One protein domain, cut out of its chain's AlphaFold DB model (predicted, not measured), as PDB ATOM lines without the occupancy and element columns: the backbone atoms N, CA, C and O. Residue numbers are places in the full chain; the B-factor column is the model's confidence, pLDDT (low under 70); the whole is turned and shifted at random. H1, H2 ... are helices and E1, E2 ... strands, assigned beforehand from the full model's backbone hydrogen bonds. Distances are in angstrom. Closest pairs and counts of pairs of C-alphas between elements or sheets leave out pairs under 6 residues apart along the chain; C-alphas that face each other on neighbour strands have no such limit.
ATOM      1  N   THR A   4     199.658 167.608 161.506       95.19
ATOM      2  CA  THR A   4     199.546 168.708 160.549       95.19
ATOM      3  C   THR A   4     200.051 169.989 161.180       95.19
ATOM      4  O   THR A   4     199.637 170.362 162.279       95.19
ATOM      5  N   VAL A   5     200.916 170.698 160.464       94.25
ATOM      6  CA  VAL A   5     201.402 172.018 160.849       94.25
ATOM      7  C   VAL A   5     200.878 173.071 159.879       94.25
ATOM      8  O   VAL A   5     200.871 172.877 158.666       94.25
ATOM      9  N   THR A   6     200.424 174.205 160.406       95.38
ATOM     10  CA  THR A   6     199.936 175.331 159.606       95.38
ATOM     11  C   THR A   6     200.639 176.617 160.004       95.38
ATOM     12  O   THR A   6     200.634 176.986 161.174       95.38
ATOM     13  N   LEU A   7     201.203 177.332 159.029       94.06
ATOM     14  CA  LEU A   7     201.740 178.679 159.197       94.06
ATOM     15  C   LEU A   7     200.757 179.718 158.656       94.06
ATOM     16  O   LEU A   7     200.599 179.828 157.441       94.06
ATOM     17  N   LEU A   8     200.172 180.527 159.538       93.50
ATOM     18  CA  LEU A   8     199.411 181.723 159.173       93.50
ATOM     19  C   LEU A   8     200.339 182.942 159.106       93.50
ATOM     20  O   LEU A   8     201.187 183.146 159.978       93.50
ATOM     21  N   SER A   9     200.214 183.737 158.045       91.50
ATOM     22  CA  SER A   9     201.030 184.932 157.811       91.50
ATOM     23  C   SER A   9     200.224 186.058 157.182       91.50
ATOM     24  O   SER A   9     199.594 185.834 156.150       91.50
ATOM     25  N   ASP A  10     200.378 187.267 157.713       90.31
ATOM     26  CA  ASP A  10     199.819 188.492 157.136       90.31
ATOM     27  C   ASP A  10     200.875 189.280 156.357       90.31
ATOM     28  O   ASP A  10     202.070 189.269 156.683       90.31
ATOM     29  N   PHE A  11     200.446 189.984 155.313       89.69
ATOM     30  CA  PHE A  11     201.315 190.681 154.368       89.69
ATOM     31  C   PHE A  11     200.942 192.151 154.226       89.69
ATOM     32  O   PHE A  11     199.804 192.559 154.442       89.69
ATOM     33  N   ILE A  12     201.932 192.968 153.853       90.12
ATOM     34  CA  ILE A  12     201.763 194.428 153.759       90.12
ATOM     35  C   ILE A  12     200.779 194.863 152.666       90.12
ATOM     36  O   ILE A  12     200.384 196.021 152.631       90.12
ATOM     37  N   ASP A  13     200.424 193.960 151.752       88.31
ATOM     38  CA  ASP A  13     199.417 194.189 150.715       88.31
ATOM     39  C   ASP A  13     197.983 193.945 151.220       88.31
ATOM     40  O   ASP A  13     197.050 193.931 150.423       88.31
ATOM     41  N   GLY A  14     197.804 193.739 152.531       87.69
ATOM     42  CA  GLY A  14     196.507 193.490 153.157       87.69
ATOM     43  C   GLY A  14     195.998 192.059 152.985       87.69
ATOM     44  O   GLY A  14     194.872 191.771 153.377       87.69
ATOM     45  N   THR A  15     196.801 191.160 152.408       90.69
ATOM     46  CA  THR A  15     196.434 189.747 152.252       90.69
ATOM     47  C   THR A  15     197.022 188.882 153.361       90.69
ATOM     48  O   THR A  15     198.075 189.190 153.922       90.69
ATOM     49  N   SER A  16     196.385 187.738 153.602       90.25
ATOM     50  CA  SER A  16     196.876 186.695 154.506       90.25
ATOM     51  C   SER A  16     197.074 185.382 153.747       90.25
ATOM     52  O   SER A  16     196.467 185.140 152.702       90.25
ATOM     53  N   MET A  17     197.958 184.519 154.242       92.88
ATOM     54  CA  MET A  17     198.150 183.168 153.714       92.88
ATOM     55  C   MET A  17     198.372 182.187 154.860       92.88
ATOM     56  O   MET A  17     199.300 182.359 155.651       92.88
ATOM     57  N   ALA A  18     197.554 181.136 154.889       93.31
ATOM     58  CA  ALA A  18     197.799 179.932 155.665       93.31
ATOM     59  C   ALA A  18     198.452 178.876 154.763       93.31
ATOM     60  O   ALA A  18     197.941 178.572 153.681       93.31
ATOM     61  N   LEU A  19     199.598 178.337 155.179       93.25
ATOM     62  CA  LEU A  19     200.244 177.209 154.514       93.25
ATOM     63  C   LEU A  19     200.257 176.005 155.443       93.25
ATOM     64  O   LEU A  19     200.836 176.079 156.522       93.25
ATOM     65  N   MET A  20     199.655 174.917 154.979       93.31
ATOM     66  CA  MET A  20     199.548 173.651 155.690       93.31
ATOM     67  C   MET A  20     200.522 172.621 155.117       93.31
ATOM     68  O   MET A  20     200.730 172.580 153.901       93.31
ATOM     69  N   GLU A  21     201.095 171.803 155.992       91.81
ATOM     70  CA  GLU A  21     201.932 170.659 155.646       91.81
ATOM     71  C   GLU A  21     201.714 169.521 156.650       91.81
ATOM     72  O   GLU A  21     201.516 169.762 157.842       91.81
ATOM     73  N   GLU A  22     201.766 168.282 156.172       93.06
ATOM     74  CA  GLU A  22     201.848 167.104 157.031       93.06
ATOM     75  C   GLU A  22     203.271 166.933 157.577       93.06
ATOM     76  O   GLU A  22     204.257 167.318 156.945       93.06
ATOM     77  N   THR A  23     203.397 166.359 158.768       90.88
ATOM     78  CA  THR A  23     204.690 166.120 159.402       90.88
ATOM     79  C   THR A  23     204.659 164.899 160.313       90.88
ATOM     80  O   THR A  23     203.665 164.628 160.986       90.88
ATOM     81  N   ASP A  24     205.788 164.196 160.369       91.25
ATOM     82  CA  ASP A  24     206.029 163.097 161.310       91.25
ATOM     83  C   ASP A  24     206.613 163.580 162.649       91.25
ATOM     84  O   ASP A  24     206.976 162.769 163.498       91.25
ATOM     85  N   ALA A  25     206.751 164.896 162.846       91.06
ATOM     86  CA  ALA A  25     207.205 165.443 164.117       91.06
ATOM     87  C   ALA A  25     206.238 165.068 165.250       91.06
ATOM     88  O   ALA A  25     205.021 165.110 165.079       91.06
ATOM     89  N   GLU A  26     206.786 164.734 166.417       90.62
ATOM     90  CA  GLU A  26     205.994 164.316 167.582       90.62
ATOM     91  C   GLU A  26     205.218 165.487 168.208       90.62
ATOM     92  O   GLU A  26     204.097 165.320 168.689       90.62
ATOM     93  N   ASP A  27     205.800 166.688 168.172       92.00
ATOM     94  CA  ASP A  27     205.200 167.917 168.679       92.00
ATOM     95  C   ASP A  27     205.706 169.167 167.934       92.00
ATOM     96  O   ASP A  27     206.554 169.105 167.032       92.00
ATOM     97  N   LEU A  28     205.177 170.335 168.319       89.56
ATOM     98  CA  LEU A  28     205.550 171.613 167.716       89.56
ATOM     99  C   LEU A  28     207.028 171.949 167.936       89.56
ATOM    100  O   LEU A  28     207.647 172.552 167.063       89.56
ATOM    101  N   ASN A  29     207.613 171.575 169.073       88.81
ATOM    102  CA  ASN A  29     209.008 171.881 169.374       88.81
ATOM    103  C   ASN A  29     209.966 171.043 168.513       88.81
ATOM    104  O   ASN A  29     210.917 171.583 167.938       88.81
ATOM    105  N   ALA A  30     209.681 169.750 168.358       89.12
ATOM    106  CA  ALA A  30     210.386 168.854 167.450       89.12
ATOM    107  C   ALA A  30     210.296 169.363 166.005       89.12
ATOM    108  O   ALA A  30     211.319 169.476 165.324       89.12
ATOM    109  N   PHE A  31     209.098 169.770 165.564       88.81
ATOM    110  CA  PHE A  31     208.907 170.362 164.241       88.81
ATOM    111  C   PHE A  31     209.731 171.642 164.064       88.81
ATOM    112  O   PHE A  31     210.492 171.765 163.102       88.81
ATOM    113  N   MET A  32     209.601 172.594 164.993       85.25
ATOM    114  CA  MET A  32     210.310 173.868 164.918       85.25
ATOM    115  C   MET A  32     211.819 173.660 164.912       85.25
ATOM    116  O   MET A  32     212.493 174.357 164.174       85.25
ATOM    117  N   THR A  33     212.352 172.692 165.658       83.88
ATOM    118  CA  THR A  33     213.792 172.391 165.681       83.88
ATOM    119  C   THR A  33     214.278 171.802 164.357       83.88
ATOM    120  O   THR A  33     215.307 172.226 163.837       83.88
ATOM    121  N   ALA A  34     213.532 170.853 163.787       80.81
ATOM    122  CA  ALA A  34     213.937 170.139 162.577       80.81
ATOM    123  C   ALA A  34     213.694 170.928 161.276       80.81
ATOM    124  O   ALA A  34     214.409 170.739 160.295       80.81
ATOM    125  N   SER A  35     212.679 171.796 161.247       73.38
ATOM    126  CA  SER A  35     212.164 172.434 160.023       73.38
ATOM    127  C   SER A  35     212.143 173.964 160.097       73.38
ATOM    128  O   SER A  35     211.274 174.609 159.496       73.38
ATOM    129  N   GLN A  36     213.102 174.564 160.814       67.81
ATOM    130  CA  GLN A  36     213.205 176.018 160.978       67.81
ATOM    131  C   GLN A  36     213.084 176.750 159.634       67.81
ATOM    132  O   GLN A  36     213.875 176.561 158.714       67.81
ATOM    133  N   GLY A  37     212.062 177.599 159.509       71.31
ATOM    134  CA  GLY A  37     211.859 178.455 158.338       71.31
ATOM    135  C   GLY A  37     211.428 177.756 157.041       71.31
ATOM    136  O   GLY A  37     211.210 178.457 156.052       71.31
ATOM    137  N   ARG A  38     211.237 176.428 157.016       81.25
ATOM    138  CA  ARG A  38     210.832 175.692 155.801       81.25
ATOM    139  C   ARG A  38     209.483 176.167 155.257       81.25
ATOM    140  O   ARG A  38     209.405 176.623 154.115       81.25
ATOM    141  N   LEU A  39     208.452 176.169 156.107       84.19
ATOM    142  CA  LEU A  39     207.117 176.674 155.756       84.19
ATOM    143  C   LEU A  39     207.162 178.132 155.294       84.19
ATOM    144  O   LEU A  39     206.472 178.515 154.351       84.19
ATOM    145  N   TRP A  40     208.007 178.955 155.917       86.81
ATOM    146  CA  TRP A  40     208.162 180.345 155.499       86.81
ATOM    147  C   TRP A  40     208.759 180.457 154.089       86.81
ATOM    148  O   TRP A  40     208.247 181.219 153.265       86.81
ATOM    149  N   GLY A  41     209.786 179.666 153.774       85.62
ATOM    150  CA  GLY A  41     210.357 179.603 152.429       85.62
ATOM    151  C   GLY A  41     209.317 179.230 151.369       85.62
ATOM    152  O   GLY A  41     209.265 179.851 150.302       85.62
ATOM    153  N   ASP A  42     208.435 178.279 151.670       87.88
ATOM    154  CA  ASP A  42     207.386 177.849 150.744       87.88
ATOM    155  C   ASP A  42     206.246 178.866 150.613       87.88
ATOM    156  O   ASP A  42     205.774 179.108 149.499       87.88
ATOM    157  N   VAL A  43     205.881 179.567 151.692       89.62
ATOM    158  CA  VAL A  43     204.996 180.741 151.627       89.62
ATOM    159  C   VAL A  43     205.575 181.792 150.673       89.62
ATOM    160  O   VAL A  43     204.877 182.279 149.779       89.62
ATOM    161  N   GLN A  44     206.870 182.105 150.789       89.31
ATOM    162  CA  GLN A  44     207.525 183.060 149.894       89.31
ATOM    163  C   GLN A  44     207.537 182.588 148.435       89.31
ATOM    164  O   GLN A  44     207.380 183.412 147.534       89.31
ATOM    165  N   LYS A  45     207.754 181.292 148.171       89.25
ATOM    166  CA  LYS A  45     207.694 180.735 146.807       89.25
ATOM    167  C   LYS A  45     206.283 180.847 146.228       89.25
ATOM    168  O   LYS A  45     206.125 181.391 145.137       89.25
ATOM    169  N   LYS A  46     205.258 180.402 146.967       92.25
ATOM    170  CA  LYS A  46     203.854 180.428 146.517       92.25
ATOM    171  C   LYS A  46     203.369 181.845 146.227       92.25
ATOM    172  O   LYS A  46     202.671 182.058 145.241       92.25
ATOM    173  N   ARG A  47     203.756 182.823 147.047       93.06
ATOM    174  CA  ARG A  47     203.386 184.227 146.821       93.06
ATOM    175  C   ARG A  47     204.082 184.830 145.608       93.06
ATOM    176  O   ARG A  47     203.405 185.433 144.780       93.06
ATOM    177  N   ARG A  48     205.386 184.580 145.437       92.62
ATOM    178  CA  ARG A  48     206.127 185.002 144.235       92.62
ATOM    179  C   ARG A  48     205.519 184.429 142.955       92.62
ATOM    180  O   ARG A  48     205.351 185.167 141.994       92.62
ATOM    181  N   ALA A  49     205.117 183.157 142.968       94.25
ATOM    182  CA  ALA A  49     204.452 182.517 141.831       94.25
ATOM    183  C   ALA A  49     203.102 183.166 141.461       94.25
ATOM    184  O   ALA A  49     202.663 183.057 140.322       94.25
ATOM    185  N   ARG A  50     202.454 183.858 142.406       94.06
ATOM    186  CA  ARG A  50     201.199 184.601 142.203       94.06
ATOM    187  C   ARG A  50     201.414 186.099 141.939       94.06
ATOM    188  O   ARG A  50     200.443 186.843 141.909       94.06
ATOM    189  N   GLY A  51     202.663 186.556 141.808       93.81
ATOM    190  CA  GLY A  51     202.983 187.980 141.653       93.81
ATOM    191  C   GLY A  51     202.703 188.833 142.899       93.81
ATOM    192  O   GLY A  51     202.607 190.051 142.793       93.81
ATOM    193  N   LEU A  52     202.567 188.214 144.077       93.50
ATOM    194  CA  LEU A  52     202.259 188.898 145.336       93.50
ATOM    195  C   LEU A  52     203.533 189.252 146.116       93.50
ATOM    196  O   LEU A  52     204.556 188.567 146.021       93.50
ATOM    197  N   THR A  53     203.464 190.287 146.960       89.50
ATOM    198  CA  THR A  53     204.599 190.679 147.817       89.50
ATOM    199  C   THR A  53     204.962 189.575 148.806       89.50
ATOM    200  O   THR A  53     204.089 188.944 149.393       89.50
ATOM    201  N   SER A  54     206.251 189.363 149.064       87.62
ATOM    202  CA  SER A  54     206.725 188.483 150.143       87.62
ATOM    203  C   SER A  54     206.994 189.232 151.455       87.62
ATOM    204  O   SER A  54     207.481 188.631 152.414       87.62
ATOM    205  N   LYS A  55     206.729 190.547 151.503       87.12
ATOM    206  CA  LYS A  55     206.906 191.364 152.709       87.12
ATOM    207  C   LYS A  55     205.746 191.128 153.677       87.12
ATOM    208  O   LYS A  55     204.598 191.452 153.380       87.12
ATOM    209  N   ARG A  56     206.073 190.567 154.837       86.56
ATOM    210  CA  ARG A  56     205.147 190.330 155.947       86.56
ATOM    211  C   ARG A  56     204.763 191.629 156.661       86.56
ATOM    212  O   ARG A  56     205.623 192.492 156.824       86.56
ATOM    213  N   LEU A  57     203.509 191.718 157.108       85.25
ATOM    214  CA  LEU A  57     202.985 192.797 157.961       85.25
ATOM    215  C   LEU A  57     203.352 192.604 159.445       85.25
ATOM    216  O   LEU A  57     203.270 193.534 160.236       85.25
ATOM    217  N   GLY A  58     203.815 191.411 159.815       84.69
ATOM    218  CA  GLY A  58     204.224 191.065 161.169       84.69
ATOM    219  C   GLY A  58     204.808 189.655 161.222       84.69
ATOM    220  O   GLY A  58     205.047 189.039 160.175       84.69
ATOM    221  N   PRO A  59     205.080 189.119 162.418       85.06
ATOM    222  CA  PRO A  59     205.419 187.712 162.530       85.06
ATOM    223  C   PRO A  59     204.195 186.837 162.208       85.06
ATOM    224  O   PRO A  59     203.064 187.312 162.204       85.06
ATOM    225  N   GLY A  60     204.427 185.559 161.920       88.88
ATOM    226  CA  GLY A  60     203.348 184.596 161.713       88.88
ATOM    227  C   GLY A  60     203.038 183.782 162.959       88.88
ATOM    228  O   GLY A  60     203.734 183.872 163.973       88.88
ATOM    229  N   THR A  61     202.032 182.927 162.823       91.50
ATOM    230  CA  THR A  61     201.608 181.988 163.864       91.50
ATOM    231  C   THR A  61     201.670 180.572 163.315       91.50
ATOM    232  O   THR A  61     201.120 180.299 162.246       91.50
ATOM    233  N   LEU A  62     202.355 179.682 164.033       93.25
ATOM    234  CA  LEU A  62     202.330 178.248 163.767       93.25
ATOM    235  C   LEU A  62     201.266 177.574 164.627       93.25
ATOM    236  O   LEU A  62     201.167 177.836 165.825       93.25
ATOM    237  N   TYR A  63     200.531 176.663 164.006       95.31
ATOM    238  CA  TYR A  63     199.588 175.762 164.650       95.31
ATOM    239  C   TYR A  63     200.024 174.331 164.375       95.31
ATOM    240  O   TYR A  63     200.340 174.006 163.233       95.31
ATOM    241  N   PHE A  64     200.032 173.488 165.400       96.06
ATOM    242  CA  PHE A  64     200.354 172.070 165.281       96.06
ATOM    243  C   PHE A  64     199.188 171.232 165.803       96.06
ATOM    244  O   PHE A  64     198.802 171.332 166.970       96.06
ATOM    245  N   CYS A  65     198.639 170.407 164.921       96.94
ATOM    246  CA  CYS A  65     197.502 169.537 165.168       96.94
ATOM    247  C   CYS A  65     197.980 168.082 165.114       96.94
ATOM    248  O   CYS A  65     198.365 167.597 164.054       96.94
ATOM    249  N   SER A  66     197.934 167.377 166.243       95.31
ATOM    250  CA  SER A  66     198.308 165.956 166.329       95.31
ATOM    251  C   SER A  66     197.174 164.995 165.950       95.31
ATOM    252  O   SER A  66     197.362 163.781 165.962       95.31
ATOM    253  N   ASN A  67     195.979 165.523 165.671       94.25
ATOM    254  CA  ASN A  67     194.778 164.754 165.374       94.25
ATOM    255  C   ASN A  67     193.809 165.544 164.477       94.25
ATOM    256  O   ASN A  67     193.842 166.779 164.436       94.25
ATOM    257  N   ASP A  68     192.909 164.815 163.814       94.88
ATOM    258  CA  ASP A  68     191.965 165.364 162.832       94.88
ATOM    259  C   ASP A  68     190.953 166.340 163.442       94.88
ATOM    260  O   ASP A  68     190.552 167.304 162.793       94.88
ATOM    261  N   GLN A  69     190.551 166.136 164.701       96.31
ATOM    262  CA  GLN A  69     189.605 167.033 165.376       96.31
ATOM    263  C   GLN A  69     190.235 168.402 165.648       96.31
ATOM    264  O   GLN A  69     189.610 169.438 165.422       96.31
ATOM    265  N   GLY A  70     191.505 168.423 166.057       96.62
ATOM    266  CA  GLY A  70     192.288 169.646 166.196       96.62
ATOM    267  C   GLY A  70     192.487 170.360 164.860       96.62
ATOM    268  O   GLY A  70     192.387 171.586 164.809       96.62
ATOM    269  N   LEU A  71     192.715 169.608 163.778       96.44
ATOM    270  CA  LEU A  71     192.827 170.162 162.428       96.44
ATOM    271  C   LEU A  71     191.505 170.785 161.957       96.44
ATOM    272  O   LEU A  71     191.497 171.918 161.477       96.44
ATOM    273  N   LEU A  72     190.387 170.086 162.152       96.81
ATOM    274  CA  LEU A  72     189.058 170.594 161.823       96.81
ATOM    275  C   LEU A  72     188.732 171.860 162.628       96.81
ATOM    276  O   LEU A  72     188.233 172.838 162.072       96.81
ATOM    277  N   ALA A  73     189.039 171.880 163.927       97.62
ATOM    278  CA  ALA A  73     188.850 173.064 164.762       97.62
ATOM    279  C   ALA A  73     189.695 174.252 164.271       97.62
ATOM    280  O   ALA A  73     189.190 175.372 164.208       97.62
ATOM    281  N   LEU A  74     190.950 174.010 163.872       96.75
ATOM    282  CA  LEU A  74     191.821 175.035 163.293       96.75
ATOM    283  C   LEU A  74     191.270 175.582 161.971       96.75
ATOM    284  O   LEU A  74     191.251 176.794 161.785       96.75
ATOM    285  N   GLN A  75     190.820 174.723 161.057       96.56
ATOM    286  CA  GLN A  75     190.253 175.161 159.775       96.56
ATOM    287  C   GLN A  75     189.039 176.071 159.996       96.56
ATOM    288  O   GLN A  75     189.002 177.185 159.481       96.56
ATOM    289  N   ASN A  76     188.115 175.656 160.865       96.44
ATOM    290  CA  ASN A  76     186.955 176.474 161.210       96.44
ATOM    291  C   ASN A  76     187.335 177.786 161.925       96.44
ATOM    292  O   ASN A  76     186.671 178.807 161.742       96.44
ATOM    293  N   TYR A  77     188.396 177.780 162.741       95.38
ATOM    294  CA  TYR A  77     188.937 178.997 163.348       95.38
ATOM    295  C   TYR A  77     189.454 179.973 162.280       95.38
ATOM    296  O   TYR A  77     189.091 181.144 162.311       95.38
ATOM    297  N   LEU A  78     190.240 179.493 161.309       92.62
ATOM    298  CA  LEU A  78     190.818 180.320 160.241       92.62
ATOM    299  C   LEU A  78     189.771 180.885 159.267       92.62
ATOM    300  O   LEU A  78     190.015 181.916 158.648       92.62
ATOM    301  N   GLU A  79     188.624 180.222 159.130       92.06
ATOM    302  CA  GLU A  79     187.495 180.679 158.308       92.06
ATOM    303  C   GLU A  79     186.525 181.599 159.064       92.06
ATOM    304  O   GLU A  79     185.630 182.195 158.463       92.06
ATOM    305  N   SER A  80     186.673 181.722 160.385       89.19
ATOM    306  CA  SER A  80     185.783 182.547 161.196       89.19
ATOM    307  C   SER A  80     186.066 184.036 161.021       89.19
ATOM    308  O   SER A  80     187.212 184.475 160.958       89.19
ATOM    309  N   GLU A  81     185.002 184.839 161.043       89.06
ATOM    310  CA  GLU A  81     185.128 186.292 161.135       89.06
ATOM    311  C   GLU A  81     185.843 186.686 162.435       89.06
ATOM    312  O   GLU A  81     185.524 186.175 163.518       89.06
ATOM    313  N   THR A  82     186.783 187.626 162.340       83.44
ATOM    314  CA  THR A  82     187.527 188.145 163.491       83.44
ATOM    315  C   THR A  82     186.584 188.749 164.534       83.44
ATOM    316  O   THR A  82     185.666 189.500 164.209       83.44
ATOM    317  N   ASN A  83     186.836 188.450 165.806       83.06
ATOM    318  CA  ASN A  83     186.037 188.796 166.981       83.06
ATOM    319  C   ASN A  83     184.625 188.188 167.018       83.06
ATOM    320  O   ASN A  83     183.810 188.566 167.868       83.06
ATOM    321  N   SER A  84     184.312 187.231 166.143       86.12
ATOM    322  CA  SER A  84     183.007 186.571 166.145       86.12
ATOM    323  C   SER A  84     182.860 185.551 167.281       86.12
ATOM    324  O   SER A  84     183.824 185.027 167.844       86.12
ATOM    325  N   LYS A  85     181.608 185.197 167.597       94.94
ATOM    326  CA  LYS A  85     181.311 184.084 168.519       94.94
ATOM    327  C   LYS A  85     181.840 182.746 167.995       94.94
ATOM    328  O   LYS A  85     182.201 181.884 168.793       94.94
ATOM    329  N   ASN A  86     181.887 182.584 166.672       90.50
ATOM    330  CA  ASN A  86     182.430 181.390 166.032       90.50
ATOM    331  C   ASN A  86     183.938 181.299 166.253       90.50
ATOM    332  O   ASN A  86     184.407 180.256 166.695       90.50
ATOM    333  N   GLU A  87     184.671 182.399 166.073       90.00
ATOM    334  CA  GLU A  87     186.108 182.444 166.359       90.00
ATOM    335  C   GLU A  87     186.398 182.007 167.806       90.00
ATOM    336  O   GLU A  87     187.224 181.125 168.048       90.00
ATOM    337  N   GLN A  88     185.661 182.554 168.779       94.62
ATOM    338  CA  GLN A  88     185.822 182.205 170.196       94.62
ATOM    339  C   GLN A  88     185.491 180.734 170.482       94.62
ATOM    340  O   GLN A  88     186.192 180.078 171.260       94.62
ATOM    341  N   LYS A  89     184.436 180.204 169.851       97.38
ATOM    342  CA  LYS A  89     184.059 178.789 169.946       97.38
ATOM    343  C   LYS A  89     185.189 177.902 169.427       97.38
ATOM    344  O   LYS A  89     185.625 177.006 170.144       97.38
ATOM    345  N   TRP A  90     185.687 178.156 168.220       96.06
ATOM    346  CA  TRP A  90     186.709 177.311 167.604       96.06
ATOM    347  C   TRP A  90     188.064 177.431 168.296       96.06
ATOM    348  O   TRP A  90     188.742 176.425 168.474       96.06
ATOM    349  N   MET A  91     188.402 178.604 168.833       93.81
ATOM    350  CA  MET A  91     189.557 178.763 169.719       93.81
ATOM    351  C   MET A  91     189.449 177.878 170.975       93.81
ATOM    352  O   MET A  91     190.448 177.336 171.449       93.81
ATOM    353  N   LYS A  92     188.244 177.703 171.536       96.19
ATOM    354  CA  LYS A  92     188.015 176.787 172.666       96.19
ATOM    355  C   LYS A  92     188.150 175.321 172.245       96.19
ATOM    356  O   LYS A  92     188.812 174.566 172.953       96.19
ATOM    357  N   GLU A  93     187.592 174.945 171.097       97.19
ATOM    358  CA  GLU A  93     187.712 173.589 170.538       97.19
ATOM    359  C   GLU A  93     189.173 173.225 170.236       97.19
ATOM    360  O   GLU A  93     189.631 172.140 170.588       97.19
ATOM    361  N   MET A  94     189.957 174.148 169.671       96.94
ATOM    362  CA  MET A  94     191.393 173.955 169.448       96.94
ATOM    363  C   MET A  94     192.138 173.656 170.755       96.94
ATOM    364  O   MET A  94     192.960 172.742 170.802       96.94
ATOM    365  N   LYS A  95     191.820 174.383 171.835       95.50
ATOM    366  CA  LYS A  95     192.398 174.127 173.165       95.50
ATOM    367  C   LYS A  95     192.001 172.753 173.704       95.50
ATOM    368  O   LYS A  95     192.850 172.057 174.246       95.50
ATOM    369  N   GLN A  96     190.740 172.353 173.546       96.94
ATOM    370  CA  GLN A  96     190.249 171.040 173.989       96.94
ATOM    371  C   GLN A  96     190.900 169.880 173.224       96.94
ATOM    372  O   GLN A  96     191.127 168.822 173.802       96.94
ATOM    373  N   ASN A  97     191.250 170.098 171.955       96.12
ATOM    374  CA  ASN A  97     191.913 169.114 171.098       96.12
ATOM    375  C   ASN A  97     193.451 169.203 171.124       96.12
ATOM    376  O   ASN A  97     194.113 168.604 170.276       96.12
ATOM    377  N   ASN A  98     194.023 169.919 172.102       95.38
ATOM    378  CA  ASN A  98     195.467 170.065 172.318       95.38
ATOM    379  C   ASN A  98     196.238 170.622 171.108       95.38
ATOM    380  O   ASN A  98     197.390 170.248 170.876       95.38
ATOM    381  N   VAL A  99     195.627 171.526 170.334       96.75
ATOM    382  CA  VAL A  99     196.345 172.230 169.266       96.75
ATOM    383  C   VAL A  99     197.412 173.122 169.892       96.75
ATOM    384  O   VAL A  99     197.107 174.005 170.698       96.75
ATOM    385  N   GLN A 100     198.671 172.899 169.519       96.06
ATOM    386  CA  GLN A 100     199.791 173.702 170.004       96.06
ATOM    387  C   GLN A 100     199.937 174.945 169.125       96.06
ATOM    388  O   GLN A 100     199.804 174.864 167.904       96.06
ATOM    389  N   ILE A 101     200.208 176.096 169.742       93.19
ATOM    390  CA  ILE A 101     200.269 177.389 169.055       93.19
ATOM    391  C   ILE A 101     201.591 178.068 169.404       93.19
ATOM    392  O   ILE A 101     201.858 178.327 170.577       93.19
ATOM    393  N   ALA A 102     202.386 178.400 168.388       90.44
ATOM    394  CA  ALA A 102     203.561 179.253 168.535       90.44
ATOM    395  C   ALA A 102     203.320 180.582 167.804       90.44
ATOM    396  O   ALA A 102     203.413 180.637 166.571       90.44
ATOM    397  N   PRO A 103     202.980 181.659 168.536       83.75
ATOM    398  CA  PRO A 103     202.915 182.992 167.961       83.75
ATOM    399  C   PRO A 103     204.325 183.547 167.711       83.75
ATOM    400  O   PRO A 103     205.320 183.052 168.233       83.75
ATOM    401  N   HIS A 104     204.394 184.636 166.951       76.06
ATOM    402  CA  HIS A 104     205.605 185.434 166.735       76.06
ATOM    403  C   HIS A 104     206.740 184.783 165.913       76.06
ATOM    404  O   HIS A 104     207.868 185.284 165.913       76.06
ATOM    405  N   ILE A 105     206.434 183.759 165.115       74.69
ATOM    406  CA  ILE A 105     207.408 183.065 164.262       74.69
ATOM    407  C   ILE A 105     207.838 183.940 163.080       74.69
ATOM    408  O   ILE A 105     207.025 184.401 162.272       74.69
ATOM    409  N   GLY A 106     209.143 184.117 162.922       64.50
ATOM    410  CA  GLY A 106     209.792 184.887 161.868       64.50
ATOM    411  C   GLY A 106     209.904 186.384 162.161       64.50
ATOM    412  O   GLY A 106     209.924 187.172 161.210       64.50
ATOM    413  N   SER A 107     209.956 186.792 163.437       60.31
ATOM    414  CA  SER A 107     210.362 188.155 163.812       60.31
ATOM    415  C   SER A 107     211.816 188.444 163.381       60.31
ATOM    416  O   SER A 107     212.575 187.550 163.005       60.31
ATOM    417  N   GLU A 108     212.206 189.719 163.351       49.44
ATOM    418  CA  GLU A 108     213.443 190.215 162.720       49.44
ATOM    419  C   GLU A 108     214.750 189.587 163.261       49.44
ATOM    420  O   GLU A 108     215.768 189.558 162.564       49.44
ATOM    421  N   SER A 109     214.713 189.022 164.470       46.81
ATOM    422  CA  SER A 109     215.784 188.231 165.086       46.81
ATOM    423  C   SER A 109     215.911 186.819 164.489       46.81
ATOM    424  O   SER A 109     217.021 186.408 164.159       46.81
TER     425      SER A 109
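AT A GLANCE: This is residues 4 to 109 of the 129 residues of an uncharacterized protein of Synechococcus sp. ARS1019 (UniProt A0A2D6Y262). A twisted sheet of four strands forms the middle of this domain, with H1 and H2 over separate parts of one face and H3 covering the other. H4 folds back beside H3 in a helical hairpin and only grazes the sheet. You have 106 printed residues with four named helices and four named strands, in the chain order E1 E2 H1 H2 E3 H3 H4 E4; the sheet's order is E2 E1 E3 E4, all antiparallel, and the class is mixed, helices and strands. The whole is compact and rounded, with a radius of gyration of the C-alphas of 13.8 A and spans of 37 by 33 by 25 A.

HOW THE PARTS SIT: Begin at the inner strands E1, residues 4 to 10, and E3, residues 60 to 65: N 6 and O 63 are 2.8 A apart, within hydrogen-bond range. Edge strand E2, residues 16 to 23, forms a hairpin with E1, where N 7 and O 19 are 2.8 A apart. At the other edge is E4, residues 100 to 105, with N 62 and O 102 at 2.9 A. Look on one face for H2, residues 38 to 49, over E2 and E1 at a height over the sheet of 9.6 A; its closest C-alphas to E2 are those of Leu 19 and Val 43, 6.6 A apart. On the same face H1, residues 28 to 34, is on the sheet but only just over none of its strands, two of its C-alphas falling on E1 and two on E3. H1 and H2 are apart. E2, H1 H2, E3 make a split strand-helix-strand unit, two strands running the same way with E1 between them, and its crossover is right-handed. On the opposite face H3, residues 68 to 79, runs along the strands, at 8 degrees to E1 on the local plane; helices on both faces make three layers. H4, residues 85 to 96, touches H3 at a shallow tilt of 25 degrees, opposite ways; their closest C-alphas, of Tyr 77 and Trp 90, are 5.1 A apart. In H1, H2, H3 and H4 every O i to N i+4 pair is within hydrogen-bond range.

IN THESE COORDINATES: Find C-alpha 4 at (199.546, 168.708, 160.549), where E1 begins its 20.1 A. E2 is 22.5 A long, E3 16.5 A and E4 13.4 A, ending at C-alpha 105, (207.408, 183.065, 164.262). H1 measures 9.9 A, H2 16.8 A, H3 16.6 A and H4 16.7 A.

THE WHOLE: The C-alphas farthest apart, of Gly 51 and Gln 96, are 38.7 A apart. The printed part has no cut and no long link. Look for pLDDT under 70 at residue 36 and residues 106 to 109.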